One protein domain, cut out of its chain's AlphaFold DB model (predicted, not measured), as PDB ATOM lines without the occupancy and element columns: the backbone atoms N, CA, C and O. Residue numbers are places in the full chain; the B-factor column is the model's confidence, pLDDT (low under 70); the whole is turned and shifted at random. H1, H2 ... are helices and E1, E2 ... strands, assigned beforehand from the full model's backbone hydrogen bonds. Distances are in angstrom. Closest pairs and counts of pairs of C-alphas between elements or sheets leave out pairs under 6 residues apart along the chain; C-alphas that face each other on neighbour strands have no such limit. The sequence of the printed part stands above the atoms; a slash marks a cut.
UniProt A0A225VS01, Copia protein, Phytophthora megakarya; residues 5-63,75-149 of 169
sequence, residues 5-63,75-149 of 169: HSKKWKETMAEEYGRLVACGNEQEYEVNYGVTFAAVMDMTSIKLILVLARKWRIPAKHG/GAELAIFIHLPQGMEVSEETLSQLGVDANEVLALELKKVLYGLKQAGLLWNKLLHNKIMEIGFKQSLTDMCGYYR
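What this domain is: This is residues 5 to 63 and 75 to 149 of the 169 residues of the protein "Copia protein" of Phytophthora megakarya (UniProt A0A225VS01). This is an open, strung-out model of four helices that do not gather into one core: H4 lies nearest the middle, a small two-strand ribbon of E1 and E2 and the short helix H3 lie toward one end of the longest axis, and H2 lies at the other end. Residues 5 to 14 of H1 stick out as a free arm. The printed part has 134 residues, with named elements in the order H1, H2, E1, H3, E2, H4; the sheet E1 - E2 is antiparallel. The class is mostly helix, with 54 residues, under half, in named elements. It is only just extended, close to loose, with a radius of gyration of the C-alphas of 21.5 A and spans of 66 by 45 by 26 A.

How they stand to each other: Start at H1, residues 5 to 17, which is apart from H2, residues 43 to 55. Next look at E1, residues 81 to 83, and E2, residues 107 to 109: they are antiparallel at 145 degrees, C-alphas 81 and 109 face each other at 4.4 A, and N 82 and O 108 are within hydrogen-bond range at 2.9 A. H3, residues 92 to 98, and H4, residues 120 to 134, are apart. In H1, H2, H3 and H4 every O i to N i+4 pair is within hydrogen-bond range. Residues 138 to 139 pair antiparallel with residues 147 to 148.

Where its parts are: Find C-alpha 5 at (14.846, 98.613, 47.291); from there H1 runs 17.5 A to C-alpha 17. H2 measures 18.3 A, E1 6.9 A, H3 9.7 A and E2 6.6 A. H4 runs 21.3 A to C-alpha 134 at (26.508, 77.079, 2.910).

The domain as a whole: The C-alphas of Lys 55 and Asp 101, 67.3 A apart, are the two farthest apart. Residues 64 to 74 are not printed; C-alphas 63 and 75 are 26.4 A apart across the cut. The link H1 to H2 is long, at 25 residues. Residues 5 to 18 and residue 103 have pLDDT under 70.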
ATOM      1  N   HIS A   5      13.963  98.393  48.428       47.31
ATOM      2  CA  HIS A   5      14.846  98.613  47.291       47.31
ATOM      3  C   HIS A   5      15.410  97.292  46.747       47.31
ATOM      4  O   HIS A   5      15.254  97.013  45.568       47.31
ATOM      5  N   SER A   6      15.988  96.429  47.589       47.72
ATOM      6  CA  SER A   6      16.573  95.154  47.144       47.72
ATOM      7  C   SER A   6      15.556  94.201  46.503       47.72
ATOM      8  O   SER A   6      15.934  93.457  45.603       47.72
ATOM      9  N   LYS A   7      14.289  94.218  46.940       59.56
ATOM     10  CA  LYS A   7      13.221  93.433  46.300       59.56
ATOM     11  C   LYS A   7      12.843  94.003  44.936       59.56
ATOM     12  O   LYS A   7      12.924  93.274  43.959       59.56
ATOM     13  N   LYS A   8      12.590  95.313  44.866       54.03
ATOM     14  CA  LYS A   8      12.261  96.004  43.614       54.03
ATOM     15  C   LYS A   8      13.357  95.834  42.557       54.03
ATOM     16  O   LYS A   8      13.060  95.513  41.421       54.03
ATOM     17  N   TRP A   9      14.632  95.940  42.947       53.53
ATOM     18  CA  TRP A   9      15.763  95.680  42.046       53.53
ATOM     19  C   TRP A   9      15.807  94.234  41.537       53.53
ATOM     20  O   TRP A   9      16.123  94.017  40.374       53.53
ATOM     21  N   LYS A  10      15.485  93.241  42.376       56.41
ATOM     22  CA  LYS A  10      15.441  91.829  41.959       56.41
ATOM     23  C   LYS A  10      14.262  91.525  41.040       56.41
ATOM     24  O   LYS A  10      14.440  90.761  40.102       56.41
ATOM     25  N   GLU A  11      13.105  92.118  41.305       60.03
ATOM     26  CA  GLU A  11      11.895  91.984  40.485       60.03
ATOM     27  C   GLU A  11      12.112  92.610  39.100       60.03
ATOM     28  O   GLU A  11      11.974  91.916  38.101       60.03
ATOM     29  N   THR A  12      12.612  93.848  39.026       47.59
ATOM     30  CA  THR A  12      12.908  94.510  37.741       47.59
ATOM     31  C   THR A  12      14.018  93.798  36.953       47.59
ATOM     32  O   THR A  12      13.947  93.695  35.734       47.59
ATOM     33  N   MET A  13      15.035  93.241  37.626       51.66
ATOM     34  CA  MET A  13      16.052  92.408  36.964       51.66
ATOM     35  C   MET A  13      15.481  91.073  36.464       51.66
ATOM     36  O   MET A  13      15.931  90.576  35.436       51.66
ATOM     37  N   ALA A  14      14.527  90.469  37.174       56.84
ATOM     38  CA  ALA A  14      13.882  89.232  36.741       56.84
ATOM     39  C   ALA A  14      12.949  89.469  35.542       56.84
ATOM     40  O   ALA A  14      12.940  88.652  34.625       56.84
ATOM     41  N   GLU A  15      12.240  90.600  35.516       53.81
ATOM     42  CA  GLU A  15      11.380  91.006  34.397       53.81
ATOM     43  C   GLU A  15      12.180  91.381  33.138       53.81
ATOM     44  O   GLU A  15      11.800  90.980  32.042       53.81
ATOM     45  N   GLU A  16      13.311  92.091  33.264       50.75
ATOM     46  CA  GLU A  16      14.113  92.501  32.096       50.75
ATOM     47  C   GLU A  16      15.205  91.493  31.676       50.75
ATOM     48  O   GLU A  16      15.603  91.472  30.510       50.75
ATOM     49  N   TYR A  17      15.712  90.649  32.589       54.62
ATOM     50  CA  TYR A  17      16.878  89.771  32.351       54.62
ATOM     51  C   TYR A  17      16.654  88.296  32.718       54.62
ATOM     52  O   TYR A  17      17.614  87.514  32.741       54.62
ATOM     53  N   GLY A  18      15.411  87.884  32.978       62.34
ATOM     54  CA  GLY A  18      15.061  86.485  33.207       62.34
ATOM     55  C   GLY A  18      15.429  85.612  32.004       62.34
ATOM     56  O   GLY A  18      14.868  85.746  30.919       62.34
ATOM     57  N   ARG A  19      16.396  84.702  32.176       71.88
ATOM     58  CA  ARG A  19      16.734  83.702  31.155       71.88
ATOM     59  C   ARG A  19      15.970  82.424  31.448       71.88
ATOM     60  O   ARG A  19      16.156  81.835  32.509       71.88
ATOM     61  N   LEU A  20      15.178  81.967  30.484       82.81
ATOM     62  CA  LEU A  20      14.620  80.623  30.527       82.81
ATOM     63  C   LEU A  20      15.744  79.606  30.285       82.81
ATOM     64  O   LEU A  20      16.406  79.631  29.243       82.81
ATOM     65  N   VAL A  21      15.971  78.733  31.262       86.12
ATOM     66  CA  VAL A  21      16.995  77.684  31.232       86.12
ATOM     67  C   VAL A  21      16.302  76.347  31.448       86.12
ATOM     68  O   VAL A  21      15.491  76.215  32.358       86.12
ATOM     69  N   ALA A  22      16.609  75.366  30.605       88.12
ATOM     70  CA  ALA A  22      16.101  74.013  30.762       88.12
ATOM     71  C   ALA A  22      16.892  73.252  31.837       88.12
ATOM     72  O   ALA A  22      18.119  73.368  31.922       88.12
ATOM     73  N   CYS A  23      16.200  72.422  32.614       87.00
ATOM     74  CA  CYS A  23      16.801  71.537  33.608       87.00
ATOM     75  C   CYS A  23      17.404  70.295  32.935       87.00
ATOM     76  O   CYS A  23      16.802  69.227  32.886       87.00
ATOM     77  N   GLY A  24      18.620  70.414  32.396       85.31
ATOM     78  CA  GLY A  24      19.309  69.278  31.771       85.31
ATOM     79  C   GLY A  24      19.582  68.109  32.716       85.31
ATOM     80  O   GLY A  24      19.788  66.995  32.260       85.31
ATOM     81  N   ASN A  25      19.595  68.327  34.028       86.81
ATOM     82  CA  ASN A  25      19.741  67.271  35.032       86.81
ATOM     83  C   ASN A  25      18.544  66.309  35.073       86.81
ATOM     84  O   ASN A  25      18.732  65.158  35.449       86.81
ATOM     85  N   GLU A  26      17.360  66.758  34.661       88.12
ATOM     86  CA  GLU A  26      16.126  65.958  34.611       88.12
ATOM     87  C   GLU A  26      15.975  65.209  33.277       88.12
ATOM     88  O   GLU A  26      15.014  64.476  33.058       88.12
ATOM     89  N   GLN A  27      16.934  65.375  32.362       89.06
ATOM     90  CA  GLN A  27      16.945  64.648  31.104       89.06
ATOM     91  C   GLN A  27      17.436  63.201  31.281       89.06
ATOM     92  O   GLN A  27      18.466  62.951  31.922       89.06
ATOM     93  N   GLU A  28      16.757  62.276  30.602       88.88
ATOM     94  CA  GLU A  28      16.966  60.826  30.608       88.88
ATOM     95  C   GLU A  28      17.495  60.339  29.252       88.88
ATOM     96  O   GLU A  28      17.004  60.736  28.186       88.88
ATOM     97  N   TYR A  29      18.549  59.516  29.305       89.25
ATOM     98  CA  TYR A  29      19.236  59.013  28.116       89.25
ATOM     99  C   TYR A  29      18.291  58.116  27.318       89.25
ATOM    100  O   TYR A  29      17.555  57.334  27.905       89.25
ATOM    101  N   GLU A  30      18.299  58.268  25.995       86.62
ATOM    102  CA  GLU A  30      17.413  57.589  25.033       86.62
ATOM    103  C   GLU A  30      15.919  57.928  25.141       86.62
ATOM    104  O   GLU A  30      15.157  57.562  24.251       86.62
ATOM    105  N   VAL A  31      15.499  58.705  26.143       86.25
ATOM    106  CA  VAL A  31      14.126  59.222  26.249       86.25
ATOM    107  C   VAL A  31      14.039  60.624  25.655       86.25
ATOM    108  O   VAL A  31      13.281  60.881  24.723       86.25
ATOM    109  N   ASN A  32      14.834  61.553  26.190       83.50
ATOM    110  CA  ASN A  32      14.759  62.975  25.837       83.50
ATOM    111  C   ASN A  32      16.130  63.592  25.498       83.50
ATOM    112  O   ASN A  32      16.222  64.786  25.192       83.50
ATOM    113  N   TYR A  33      17.191  62.778  25.485       87.12
ATOM    114  CA  TYR A  33      18.460  63.098  24.834       87.12
ATOM    115  C   TYR A  33      19.214  61.833  24.402       87.12
ATOM    116  O   TYR A  33      19.067  60.773  24.999       87.12
ATOM    117  N   GLY A  34      20.064  61.961  23.382       86.06
ATOM    118  CA  GLY A  34      20.967  60.897  22.929       86.06
ATOM    119  C   GLY A  34      22.425  61.335  23.020       86.06
ATOM    120  O   GLY A  34      22.982  61.497  24.105       86.06
ATOM    121  N   VAL A  35      23.058  61.561  21.869       83.50
ATOM    122  CA  VAL A  35      24.439  62.064  21.799       83.50
ATOM    123  C   VAL A  35      24.498  63.532  22.228       83.50
ATOM    124  O   VAL A  35      23.691  64.350  21.792       83.50
ATOM    125  N   THR A  36      25.482  63.876  23.057       87.19
ATOM    126  CA  THR A  36      25.640  65.223  23.639       87.19
ATOM    127  C   THR A  36      26.956  65.899  23.268       87.19
ATOM    128  O   THR A  36      27.086  67.114  23.402       87.19
ATOM    129  N   PHE A  37      27.938  65.132  22.789       85.31
ATOM    130  CA  PHE A  37      29.285  65.631  22.547       85.31
ATOM    131  C   PHE A  37      29.318  66.643  21.399       85.31
ATOM    132  O   PHE A  37      28.902  66.332  20.286       85.31
ATOM    133  N   ALA A  38      29.862  67.830  21.660       85.44
ATOM    134  CA  ALA A  38      30.140  68.852  20.659       85.44
ATOM    135  C   ALA A  38      31.653  69.055  20.543       85.44
ATOM    136  O   ALA A  38      32.359  69.067  21.551       85.44
ATOM    137  N   ALA A  39      32.147  69.243  19.319       86.50
ATOM    138  CA  ALA A  39      33.556  69.536  19.109       86.50
ATOM    139  C   ALA A  39      33.940  70.881  19.751       86.50
ATOM    140  O   ALA A  39      33.180  71.853  19.707       86.50
ATOM    141  N   VAL A  40      35.146  70.938  20.311       88.75
ATOM    142  CA  VAL A  40      35.764  72.151  20.853       88.75
ATOM    143  C   VAL A  40      37.011  72.441  20.030       88.75
ATOM    144  O   VAL A  40      37.753  71.525  19.688       88.75
ATOM    145  N   MET A  41      37.208  73.710  19.673       89.88
ATOM    146  CA  MET A  41      38.387  74.128  18.918       89.88
ATOM    147  C   MET A  41      39.649  73.946  19.759       89.88
ATOM    148  O   MET A  41      39.669  74.337  20.927       89.88
ATOM    149  N   ASP A  42      40.709  73.414  19.153       92.25
ATOM    150  CA  ASP A  42      41.990  73.285  19.840       92.25
ATOM    151  C   ASP A  42      42.675  74.658  19.987       92.25
ATOM    152  O   ASP A  42      42.675  75.506  19.087       92.25
ATOM    153  N   MET A  43      43.329  74.871  21.128       93.94
ATOM    154  CA  MET A  43      44.127  76.066  21.394       93.94
ATOM    155  C   MET A  43      45.266  76.230  20.386       93.94
ATOM    156  O   MET A  43      45.643  77.363  20.069       93.94
ATOM    157  N   THR A  44      45.811  75.131  19.860       94.88
ATOM    158  CA  THR A  44      46.815  75.172  18.789       94.88
ATOM    159  C   THR A  44      46.246  75.815  17.526       94.88
ATOM    160  O   THR A  44      46.881  76.704  16.954       94.88
ATOM    161  N   SER A  45      45.023  75.447  17.135       94.12
ATOM    162  CA  SER A  45      44.320  76.024  15.983       94.12
ATOM    163  C   SER A  45      44.066  77.517  16.168       94.12
ATOM    164  O   SER A  45      44.355  78.308  15.268       94.12
ATOM    165  N   ILE A  46      43.613  77.933  17.356       93.69
ATOM    166  CA  ILE A  46      43.401  79.355  17.678       93.69
ATOM    167  C   ILE A  46      44.710  80.141  17.523       93.69
ATOM    168  O   ILE A  46      44.745  81.171  16.842       93.69
ATOM    169  N   LYS A  47      45.810  79.645  18.106       95.44
ATOM    170  CA  LYS A  47      47.137  80.277  17.993       95.44
ATOM    171  C   LYS A  47      47.591  80.370  16.537       95.44
ATOM    172  O   LYS A  47      48.058  81.429  16.117       95.44
ATOM    173  N   LEU A  48      47.421  79.302  15.758       94.00
ATOM    174  CA  LEU A  48      47.777  79.271  14.340       94.00
ATOM    175  C   LEU A  48      47.012  80.336  13.543       94.00
ATOM    176  O   LEU A  48      47.628  81.092  12.792       94.00
ATOM    177  N   ILE A  49      45.695  80.452  13.744       93.12
ATOM    178  CA  ILE A  49      44.855  81.459  13.078       93.12
ATOM    179  C   ILE A  49      45.356  82.877  13.385       93.12
ATOM    180  O   ILE A  49      45.493  83.694  12.472       93.12
ATOM    181  N   LEU A  50      45.688  83.169  14.648       95.12
ATOM    182  CA  LEU A  50      46.204  84.481  15.056       95.12
ATOM    183  C   LEU A  50      47.583  84.786  14.445       95.12
ATOM    184  O   LEU A  50      47.816  85.901  13.970       95.12
ATOM    185  N   VAL A  51      48.484  83.798  14.398       96.56
ATOM    186  CA  VAL A  51      49.803  83.936  13.756       96.56
ATOM    187  C   VAL A  51      49.658  84.196  12.255       96.56
ATOM    188  O   VAL A  51      50.308  85.099  11.723       96.56
ATOM    189  N   LEU A  52      48.779  83.460  11.568       93.31
ATOM    190  CA  LEU A  52      48.499  83.660  10.142       93.31
ATOM    191  C   LEU A  52      47.903  85.045   9.872       93.31
ATOM    192  O   LEU A  52      48.359  85.740   8.961       93.31
ATOM    193  N   ALA A  53      46.953  85.492  10.699       94.06
ATOM    194  CA  ALA A  53      46.377  86.832  10.612       94.06
ATOM    195  C   ALA A  53      47.460  87.919  10.726       94.06
ATOM    196  O   ALA A  53      47.527  88.829   9.895       94.06
ATOM    197  N   ARG A  54      48.384  87.780  11.690       95.69
ATOM    198  CA  ARG A  54      49.520  88.698  11.855       95.69
ATOM    199  C   ARG A  54      50.470  88.662  10.658       95.69
ATOM    200  O   ARG A  54      50.837  89.730  10.161       95.69
ATOM    201  N   LYS A  55      50.845  87.468  10.182       96.31
ATOM    202  CA  LYS A  55      51.767  87.272   9.048       96.31
ATOM    203  C   LYS A  55      51.217  87.873   7.754       96.31
ATOM    204  O   LYS A  55      51.952  88.538   7.030       96.31
ATOM    205  N   TRP A  56      49.925  87.698   7.492       92.56
ATOM    206  CA  TRP A  56      49.255  88.231   6.303       92.56
ATOM    207  C   TRP A  56      48.715  89.654   6.470       92.56
ATOM    208  O   TRP A  56      48.121  90.189   5.536       92.56
ATOM    209  N   ARG A  57      48.933  90.286   7.632       93.88
ATOM    210  CA  ARG A  57      48.439  91.634   7.958       93.88
ATOM    211  C   ARG A  57      46.916  91.764   7.790       93.88
ATOM    212  O   ARG A  57      46.416  92.798   7.353       93.88
ATOM    213  N   ILE A  58      46.181  90.715   8.155       91.56
ATOM    214  CA  ILE A  58      44.716  90.681   8.157       91.56
ATOM    215  C   ILE A  58      44.235  90.906   9.599       91.56
ATOM    216  O   ILE A  58      44.732  90.241  10.507       91.56
ATOM    217  N   PRO A  59      43.278  91.818   9.850       91.81
ATOM    218  CA  PRO A  59      42.738  92.010  11.189       91.81
ATOM    219  C   PRO A  59      41.929  90.784  11.628       91.81
ATOM    220  O   PRO A  59      40.967  90.398  10.959       91.81
ATOM    221  N   ALA A  60      42.299  90.196  12.766       91.75
ATOM    222  CA  ALA A  60      41.491  89.178  13.427       91.75
ATOM    223  C   ALA A  60      40.251  89.831  14.056       91.75
ATOM    224  O   ALA A  60      40.339  90.912  14.641       91.75
ATOM    225  N   LYS A  61      39.095  89.179  13.926       91.06
ATOM    226  CA  LYS A  61      37.835  89.611  14.538       91.06
ATOM    227  C   LYS A  61      37.274  88.470  15.370       91.06
ATOM    228  O   LYS A  61      37.323  87.322  14.939       91.06
ATOM    229  N   HIS A  62      36.722  88.808  16.526       90.88
ATOM    230  CA  HIS A  62      35.944  87.898  17.352       90.88
ATOM    231  C   HIS A  62      34.502  88.408  17.419       90.88
ATOM    232  O   HIS A  62      34.247  89.599  17.233       90.88
ATOM    233  N   GLY A  63      33.562  87.502  17.648       88.19
ATOM    234  CA  GLY A  63      32.153  87.833  17.788       88.19
ATOM    235  C   GLY A  63      31.446  86.754  18.588       88.19
ATOM    236  O   GLY A  63      31.801  85.581  18.502       88.19
ATOM    237  N   GLY A  75      15.057  69.235  16.936       79.50
ATOM    238  CA  GLY A  75      14.763  67.986  16.229       79.50
ATOM    239  C   GLY A  75      13.303  67.555  16.416       79.50
ATOM    240  O   GLY A  75      12.686  67.809  17.455       79.50
ATOM    241  N   ALA A  76      12.717  66.944  15.386       73.38
ATOM    242  CA  ALA A  76      11.349  66.423  15.466       73.38
ATOM    243  C   ALA A  76      11.295  65.129  16.294       73.38
ATOM    244  O   ALA A  76      10.281  64.829  16.913       73.38
ATOM    245  N   GLU A  77      12.411  64.407  16.335       73.56
ATOM    246  CA  GLU A  77      12.569  63.107  16.972       73.56
ATOM    247  C   GLU A  77      12.631  63.156  18.507       73.56
ATOM    248  O   GLU A  77      12.333  62.159  19.155       73.56
ATOM    249  N   LEU A  78      12.981  64.301  19.105       79.75
ATOM    250  CA  LEU A  78      13.085  64.454  20.560       79.75
ATOM    251  C   LEU A  78      11.895  65.240  21.107       79.75
ATOM    252  O   LEU A  78      11.809  66.453  20.908       79.75
ATOM    253  N   ALA A  79      10.991  64.590  21.834       84.62
ATOM    254  CA  ALA A  79       9.948  65.279  22.588       84.62
ATOM    255  C   ALA A  79      10.538  65.790  23.913       84.62
ATOM    256  O   ALA A  79      10.891  65.008  24.791       84.62
ATOM    257  N   ILE A  80      10.696  67.111  24.033       87.88
ATOM    258  CA  ILE A  80      11.261  67.746  25.228       87.88
ATOM    259  C   ILE A  80      10.220  68.696  25.781       87.88
ATOM    260  O   ILE A  80       9.833  69.657  25.109       87.88
ATOM    261  N   PHE A  81       9.814  68.423  27.011       89.06
ATOM    262  CA  PHE A  81       8.858  69.225  27.747       89.06
ATOM    263  C   PHE A  81       9.559  69.929  28.906       89.06
ATOM    264  O   PHE A  81      10.514  69.400  29.472       89.06
ATOM    265  N   ILE A  82       9.099  71.128  29.238       89.25
ATOM    266  CA  ILE A  82       9.518  71.859  30.433       89.25
ATOM    267  C   ILE A  82       8.293  72.189  31.274       89.25
ATOM    268  O   ILE A  82       7.203  72.401  30.737       89.25
ATOM    269  N   HIS A  83       8.478  72.268  32.586       86.69
ATOM    270  CA  HIS A  83       7.457  72.819  33.465       86.69
ATOM    271  C   HIS A  83       7.165  74.276  33.114       86.69
ATOM    272  O   HIS A  83       8.021  74.991  32.577       86.69
ATOM    273  N   LEU A  84       5.948  74.710  33.437       86.38
ATOM    274  CA  LEU A  84       5.563  76.100  33.285       86.38
ATOM    275  C   LEU A  84       6.529  76.987  34.101       86.38
ATOM    276  O   LEU A  84       6.700  76.754  35.302       86.38
ATOM    277  N   PRO A  85       7.207  77.968  33.480       83.62
ATOM    278  CA  PRO A  85       8.140  78.830  34.190       83.62
ATOM    279  C   PRO A  85       7.449  79.592  35.319       83.62
ATOM    280  O   PRO A  85       6.308  80.035  35.184       83.62
ATOM    281  N   GLN A  86       8.164  79.799  36.424       78.44
ATOM    282  CA  GLN A  86       7.638  80.566  37.548       78.44
ATOM    283  C   GLN A  86       7.245  81.983  37.098       78.44
ATOM    284  O   GLN A  86       8.063  82.707  36.533       78.44
ATOM    285  N   GLY A  87       6.001  82.376  37.380       77.88
ATOM    286  CA  GLY A  87       5.449  83.681  36.998       77.88
ATOM    287  C   GLY A  87       4.775  83.715  35.622       77.88
ATOM    288  O   GLY A  87       4.289  84.768  35.228       77.88
ATOM    289  N   MET A  88       4.722  82.593  34.897       80.56
ATOM    290  CA  MET A  88       3.877  82.458  33.712       80.56
ATOM    291  C   MET A  88       2.458  82.056  34.130       80.56
ATOM    292  O   MET A  88       2.274  81.032  34.785       80.56
ATOM    293  N   GLU A  89       1.461  82.846  33.730       79.88
ATOM    294  CA  GLU A  89       0.042  82.548  33.939       79.88
ATOM    295  C   GLU A  89      -0.597  82.084  32.623       79.88
ATOM    296  O   GLU A  89      -0.365  82.667  31.562       79.88
ATOM    297  N   VAL A  90      -1.383  81.011  32.692       81.81
ATOM    298  CA  VAL A  90      -2.151  80.456  31.569       81.81
ATOM    299  C   VAL A  90      -3.619  80.797  31.809       81.81
ATOM    300  O   VAL A  90      -4.095  80.658  32.934       81.81
ATOM    301  N   SER A  91      -4.331  81.275  30.781       83.19
ATOM    302  CA  SER A  91      -5.727  81.697  30.951       83.19
ATOM    303  C   SER A  91      -6.645  80.519  31.282       83.19
ATOM    304  O   SER A  91      -6.422  79.396  30.821       83.19
ATOM    305  N   GLU A  92      -7.720  80.785  32.028       81.31
ATOM    306  CA  GLU A  92      -8.742  79.778  32.339       81.31
ATOM    307  C   GLU A  92      -9.406  79.213  31.071       81.31
ATOM    308  O   GLU A  92      -9.762  78.034  31.034       81.31
ATOM    309  N   GLU A  93      -9.512  79.993  29.984       83.56
ATOM    310  CA  GLU A  93     -10.011  79.463  28.704       83.56
ATOM    311  C   GLU A  93      -9.050  78.430  28.109       83.56
ATOM    312  O   GLU A  93      -9.479  77.421  27.558       83.56
ATOM    313  N   THR A  94      -7.741  78.656  28.235       81.81
ATOM    314  CA  THR A  94      -6.731  77.711  27.743       81.81
ATOM    315  C   THR A  94      -6.712  76.447  28.605       81.81
ATOM    316  O   THR A  94      -6.656  75.340  28.074       81.81
ATOM    317  N   LEU A  95      -6.817  76.593  29.929       82.50
ATOM    318  CA  LEU A  95      -6.914  75.474  30.871       82.50
ATOM    319  C   LEU A  95      -8.155  74.610  30.615       82.50
ATOM    320  O   LEU A  95      -8.047  73.390  30.492       82.50
ATOM    321  N   SER A  96      -9.316  75.245  30.440       81.44
ATOM    322  CA  SER A  96     -10.573  74.550  30.136       81.44
ATOM    323  C   SER A  96     -10.564  73.871  28.764       81.44
ATOM    324  O   SER A  96     -11.059  72.753  28.645       81.44
ATOM    325  N   GLN A  97      -9.943  74.473  27.742       83.62
ATOM    326  CA  GLN A  97      -9.739  73.823  26.438       83.62
ATOM    327  C   GLN A  97      -8.840  72.586  26.522       83.62
ATOM    328  O   GLN A  97      -9.056  71.619  25.791       83.62
ATOM    329  N   LEU A  98      -7.833  72.613  27.396       83.19
ATOM    330  CA  LEU A  98      -6.933  71.485  27.629       83.19
ATOM    331  C   LEU A  98      -7.521  70.450  28.603       83.19
ATOM    332  O   LEU A  98      -6.962  69.361  28.725       83.19
ATOM    333  N   GLY A  99      -8.642  70.762  29.266       82.69
ATOM    334  CA  GLY A  99      -9.279  69.899  30.261       82.69
ATOM    335  C   GLY A  99      -8.448  69.730  31.535       82.69
ATOM    336  O   GLY A  99      -8.464  68.654  32.130       82.69
ATOM    337  N   VAL A 100      -7.677  70.753  31.915       80.88
ATOM    338  CA  VAL A 100      -6.761  70.713  33.060       80.88
ATOM    339  C   VAL A 100      -7.177  71.753  34.096       80.88
ATOM    340  O   VAL A 100      -7.296  72.930  33.772       80.88
ATOM    341  N   ASP A 101      -7.331  71.331  35.351       73.31
ATOM    342  CA  ASP A 101      -7.815  72.197  36.438       73.31
ATOM    343  C   ASP A 101      -6.700  73.005  37.136       73.31
ATOM    344  O   ASP A 101      -6.986  73.909  37.921       73.31
ATOM    345  N   ALA A 102      -5.422  72.694  36.877       73.06
ATOM    346  CA  ALA A 102      -4.284  73.337  37.537       73.06
ATOM    347  C   ALA A 102      -3.052  73.491  36.626       73.06
ATOM    348  O   ALA A 102      -2.653  72.567  35.917       73.06
ATOM    349  N   ASN A 103      -2.370  74.636  36.743       69.44
ATOM    350  CA  ASN A 103      -1.124  74.936  36.018       69.44
ATOM    351  C   ASN A 103       0.010  73.936  36.303       69.44
ATOM    352  O   ASN A 103       0.915  73.779  35.489       69.44
ATOM    353  N   GLU A 104      -0.033  73.253  37.446       71.38
ATOM    354  CA  GLU A 104       0.982  72.290  37.897       71.38
ATOM    355  C   GLU A 104       1.044  71.029  37.025       71.38
ATOM    356  O   GLU A 104       2.072  70.355  36.982       71.38
ATOM    357  N   VAL A 105      -0.038  70.729  36.302       73.88
ATOM    358  CA  VAL A 105      -0.140  69.570  35.402       73.88
ATOM    359  C   VAL A 105       0.236  69.949  33.960       73.88
ATOM    360  O   VAL A 105       0.380  69.081  33.100       73.88
ATOM    361  N   LEU A 106       0.432  71.241  33.673       82.81
ATOM    362  CA  LEU A 106       0.822  71.717  32.350       82.81
ATOM    363  C   LEU A 106       2.330  71.591  32.118       82.81
ATOM    364  O   LEU A 106       3.161  71.931  32.961       82.81
ATOM    365  N   ALA A 107       2.675  71.186  30.898       85.94
ATOM    366  CA  ALA A 107       4.039  71.194  30.401       85.94
ATOM    367  C   ALA A 107       4.099  71.855  29.021       85.94
ATOM    368  O   ALA A 107       3.185  71.724  28.206       85.94
ATOM    369  N   LEU A 108       5.191  72.565  28.750       88.06
ATOM    370  CA  LEU A 108       5.433  73.218  27.468       88.06
ATOM    371  C   LEU A 108       6.377  72.368  26.630       88.06
ATOM    372  O   LEU A 108       7.496  72.083  27.052       88.06
ATOM    373  N   GLU A 109       5.966  72.012  25.416       90.12
ATOM    374  CA  GLU A 109       6.878  71.400  24.455       90.12
ATOM    375  C   GLU A 109       7.820  72.468  23.883       90.12
ATOM    376  O   GLU A 109       7.390  73.441  23.255       90.12
ATOM    377  N   LEU A 110       9.125  72.279  24.050       90.31
ATOM    378  CA  LEU A 110      10.109  73.152  23.418       90.31
ATOM    379  C   LEU A 110      10.051  72.981  21.905       90.31
ATOM    380  O   LEU A 110       9.963  71.868  21.435       90.31
ATOM    381  N   LYS A 111      10.160  74.041  21.102       89.81
ATOM    382  CA  LYS A 111      10.356  73.912  19.636       89.81
ATOM    383  C   LYS A 111      11.789  74.212  19.206       89.81
ATOM    384  O   LYS A 111      12.268  73.711  18.190       89.81
ATOM    385  N   LYS A 112      12.491  74.994  20.019       90.75
ATOM    386  CA  LYS A 112      13.886  75.380  19.835       90.75
ATOM    387  C   LYS A 112      14.726  74.873  20.996       90.75
ATOM    388  O   LYS A 112      14.209  74.585  22.073       90.75
ATOM    389  N   VAL A 113      16.027  74.781  20.771       91.25
ATOM    390  CA  VAL A 113      16.986  74.402  21.805       91.25
ATOM    391  C   VAL A 113      17.101  75.530  22.829       91.25
ATOM    392  O   VAL A 113      17.296  76.695  22.479       91.25
ATOM    393  N   LEU A 114      17.025  75.176  24.107       90.94
ATOM    394  CA  LEU A 114      17.317  76.080  25.212       90.94
ATOM    395  C   LEU A 114      18.680  75.780  25.823       90.94
ATOM    396  O   LEU A 114      19.207  74.668  25.733       90.94
ATOM    397  N   TYR A 115      19.239  76.794  26.479       88.56
ATOM    398  CA  TYR A 115      20.389  76.584  27.344       88.56
ATOM    399  C   TYR A 115      20.025  75.607  28.465       88.56
ATOM    400  O   TYR A 115      18.897  75.624  28.951       88.56
ATOM    401  N   GLY A 116      20.979  74.772  28.868       89.06
ATOM    402  CA  GLY A 116      20.780  73.755  29.898       89.06
ATOM    403  C   GLY A 116      20.402  72.377  29.358       89.06
ATOM    404  O   GLY A 116      20.669  71.400  30.044       89.06
ATOM    405  N   LEU A 117      19.908  72.248  28.117       91.25
ATOM    406  CA  LEU A 117      19.747  70.926  27.494       91.25
ATOM    407  C   LEU A 117      21.116  70.275  27.247       91.25
ATOM    408  O   LEU A 117      22.021  70.914  26.701       91.25
ATOM    409  N   LYS A 118      21.261  68.986  27.568       91.19
ATOM    410  CA  LYS A 118      22.526  68.240  27.443       91.19
ATOM    411  C   LYS A 118      23.071  68.237  26.011       91.19
ATOM    412  O   LYS A 118      24.278  68.298  25.804       91.19
ATOM    413  N   GLN A 119      22.191  68.197  25.014       91.62
ATOM    414  CA  GLN A 119      22.533  68.193  23.591       91.62
ATOM    415  C   GLN A 119      22.618  69.594  22.957       91.62
ATOM    416  O   GLN A 119      22.862  69.701  21.752       91.62
ATOM    417  N   ALA A 120      22.422  70.676  23.724       91.25
ATOM    418  CA  ALA A 120      22.328  72.028  23.167       91.25
ATOM    419  C   ALA A 120      23.575  72.438  22.373       91.25
ATOM    420  O   ALA A 120      23.465  72.977  21.269       91.25
ATOM    421  N   GLY A 121      24.760  72.137  22.915       91.25
ATOM    422  CA  GLY A 121      26.039  72.426  22.269       91.25
ATOM    423  C   GLY A 121      26.203  71.701  20.933       91.25
ATOM    424  O   GLY A 121      26.633  72.308  19.953       91.25
ATOM    425  N   LEU A 122      25.807  70.426  20.871       91.81
ATOM    426  CA  LEU A 122      25.894  69.617  19.655       91.81
ATOM    427  C   LEU A 122      24.955  70.142  18.568       91.81
ATOM    428  O   LEU A 122      25.373  70.326  17.426       91.81
ATOM    429  N   LEU A 123      23.690  70.390  18.911       92.56
ATOM    430  CA  LEU A 123      22.703  70.866  17.944       92.56
ATOM    431  C   LEU A 123      23.105  72.233  17.377       92.56
ATOM    432  O   LEU A 123      23.054  72.438  16.162       92.56
ATOM    433  N   TRP A 124      23.582  73.139  18.235       92.31
ATOM    434  CA  TRP A 124      24.114  74.423  17.785       92.31
ATOM    435  C   TRP A 124      25.333  74.249  16.872       92.31
ATOM    436  O   TRP A 124      25.405  74.886  15.822       92.31
ATOM    437  N   ASN A 125      26.272  73.365  17.228       92.38
ATOM    438  CA  ASN A 125      27.448  73.088  16.404       92.38
ATOM    439  C   ASN A 125      27.062  72.580  15.004       92.38
ATOM    440  O   ASN A 125      27.613  73.069  14.020       92.38
ATOM    441  N   LYS A 126      26.066  71.690  14.897       92.75
ATOM    442  CA  LYS A 126      25.531  71.212  13.610       92.75
ATOM    443  C   LYS A 126      24.930  72.345  12.777       92.75
ATOM    444  O   LYS A 126      25.248  72.470  11.594       92.75
ATOM    445  N   LEU A 127      24.091  73.190  13.383       93.88
ATOM    446  CA  LEU A 127      23.507  74.341  12.688       93.88
ATOM    447  C   LEU A 127      24.597  75.295  12.188       93.88
ATOM    448  O   LEU A 127      24.571  75.718  11.031       93.88
ATOM    449  N   LEU A 128      25.561  75.622  13.050       93.50
ATOM    450  CA  LEU A 128      26.669  76.506  12.715       93.50
ATOM    451  C   LEU A 128      27.527  75.921  11.588       93.50
ATOM    452  O   LEU A 128      27.835  76.639  10.640       93.50
ATOM    453  N   HIS A 129      27.866  74.632  11.661       94.44
ATOM    454  CA  HIS A 129      28.593  73.919  10.613       94.44
ATOM    455  C   HIS A 129      27.879  74.056   9.266       94.44
ATOM    456  O   HIS A 129      28.468  74.562   8.314       94.44
ATOM    457  N   ASN A 130      26.591  73.708   9.209       94.62
ATOM    458  CA  ASN A 130      25.799  73.795   7.982       94.62
ATOM    459  C   ASN A 130      25.802  75.220   7.417       94.62
ATOM    460  O   ASN A 130      26.076  75.416   6.236       94.62
ATOM    461  N   LYS A 131      25.598  76.232   8.270       94.31
ATOM    462  CA  LYS A 131      25.614  77.640   7.851       94.31
ATOM    463  C   LYS A 131      26.981  78.090   7.335       94.31
ATOM    464  O   LYS A 131      27.036  78.846   6.370       94.31
ATOM    465  N   ILE A 132      28.075  77.635   7.947       94.00
ATOM    466  CA  ILE A 132      29.441  77.942   7.497       94.00
ATOM    467  C   ILE A 132      29.736  77.266   6.148       94.00
ATOM    468  O   ILE A 132      30.312  77.893   5.255       94.00
ATOM    469  N   MET A 133      29.308  76.017   5.965       94.69
ATOM    470  CA  MET A 133      29.461  75.299   4.699       94.69
ATOM    471  C   MET A 133      28.631  75.949   3.576       94.69
ATOM    472  O   MET A 133      29.150  76.163   2.482       94.69
ATOM    473  N   GLU A 134      27.389  76.366   3.855       94.38
ATOM    474  CA  GLU A 134      26.508  77.079   2.910       94.38
ATOM    475  C   GLU A 134      27.141  78.373   2.359       94.38
ATOM    476  O   GLU A 134      26.983  78.694   1.181       94.38
ATOM    477  N   ILE A 135      27.901  79.114   3.176       92.38
ATOM    478  CA  ILE A 135      28.605  80.339   2.737       92.38
ATOM    479  C   ILE A 135      29.949  80.054   2.029       92.38
ATOM    480  O   ILE A 135      30.736  80.978   1.763       92.38
ATOM    481  N   GLY A 136      30.220  78.787   1.707       92.69
ATOM    482  CA  GLY A 136      31.334  78.336   0.872       92.69
ATOM    483  C   GLY A 136      32.656  78.135   1.612       92.69
ATOM    484  O   GLY A 136      33.714  78.208   0.988       92.69
ATOM    485  N   PHE A 137      32.634  77.953   2.932       94.50
ATOM    486  CA  PHE A 137      33.820  77.507   3.666       94.50
ATOM    487  C   PHE A 137      33.935  75.981   3.614       94.50
ATOM    488  O   PHE A 137      32.969  75.275   3.339       94.50
ATOM    489  N   LYS A 138      35.139  75.480   3.881       94.56
ATOM    490  CA  LYS A 138      35.455  74.058   3.997       94.56
ATOM    491  C   LYS A 138      35.933  73.785   5.419       94.56
ATOM    492  O   LYS A 138      36.713  74.570   5.966       94.56
ATOM    493  N   GLN A 139      35.459  72.697   6.016       95.19
ATOM    494  CA  GLN A 139      35.921  72.245   7.328       95.19
ATOM    495  C   GLN A 139      37.361  71.714   7.232       95.19
ATOM    496  O   GLN A 139      37.749  71.112   6.228       95.19
ATOM    497  N   SER A 140      38.167  71.967   8.263       93.38
ATOM    498  CA  SER A 140      39.506  71.394   8.393       93.38
ATOM    499  C   SER A 140      39.430  69.907   8.739       93.38
ATOM    500  O   SER A 140      38.584  69.488   9.521       93.38
ATOM    501  N   LEU A 141      40.360  69.114   8.202       91.00
ATOM    502  CA  LEU A 141      40.490  67.691   8.538       91.00
ATOM    503  C   LEU A 141      41.120  67.467   9.920       91.00
ATOM    504  O   LEU A 141      40.957  66.402  10.504       91.00
ATOM    505  N   THR A 142      41.867  68.450  10.428       89.88
ATOM    506  CA  THR A 142      42.622  68.326  11.686       89.88
ATOM    507  C   THR A 142      41.883  68.894  12.892       89.88
ATOM    508  O   THR A 142      42.181  68.516  14.018       89.88
ATOM    509  N   ASP A 143      40.950  69.823  12.675       91.19
ATOM    510  CA  ASP A 143      40.161  70.457  13.732       91.19
ATOM    511  C   ASP A 143      38.727  70.649  13.229       91.19
ATOM    512  O   ASP A 143      38.475  71.450  12.326       91.19
ATOM    513  N   MET A 144      37.785  69.927  13.836       91.88
ATOM    514  CA  MET A 144      36.371  69.924  13.443       91.88
ATOM    515  C   MET A 144      35.688  71.291  13.637       91.88
ATOM    516  O   MET A 144      34.628  71.543  13.063       91.88
ATOM    517  N   CYS A 145      36.284  72.192  14.417       93.56
ATOM    518  CA  CYS A 145      35.818  73.563  14.607       93.56
ATOM    519  C   CYS A 145      36.547  74.569  13.705       93.56
ATOM    520  O   CYS A 145      36.148  75.734  13.643       93.56
ATOM    521  N   GLY A 146      37.607  74.149  13.012       94.12
ATOM    522  CA  GLY A 146      38.362  74.970  12.073       94.12
ATOM    523  C   GLY A 146      37.729  74.983  10.683       94.12
ATOM    524  O   GLY A 146      37.427  73.936  10.115       94.12
ATOM    525  N   TYR A 147      37.588  76.171  10.093       94.56
ATOM    526  CA  TYR A 147      37.052  76.349   8.741       94.56
ATOM    527  C   TYR A 147      37.925  77.305   7.938       94.56
ATOM    528  O   TYR A 147      38.425  78.302   8.463       94.56
ATOM    529  N   TYR A 148      38.081  77.038   6.645       92.62
ATOM    530  CA  TYR A 148      38.870  77.873   5.747       92.62
ATOM    531  C   TYR A 148      38.171  78.071   4.404       92.62
ATOM    532  O   TYR A 148      37.320  77.287   3.985       92.62
ATOM    533  N   ARG A 149      38.534  79.155   3.718       91.69
ATOM    534  CA  ARG A 149      38.064  79.459   2.367       91.69
ATOM    535  C   ARG A 149      39.149  80.197   1.600       91.69
ATOM    536  O   ARG A 149      39.695  81.183   2.094       91.69
TER     537      ARG A 149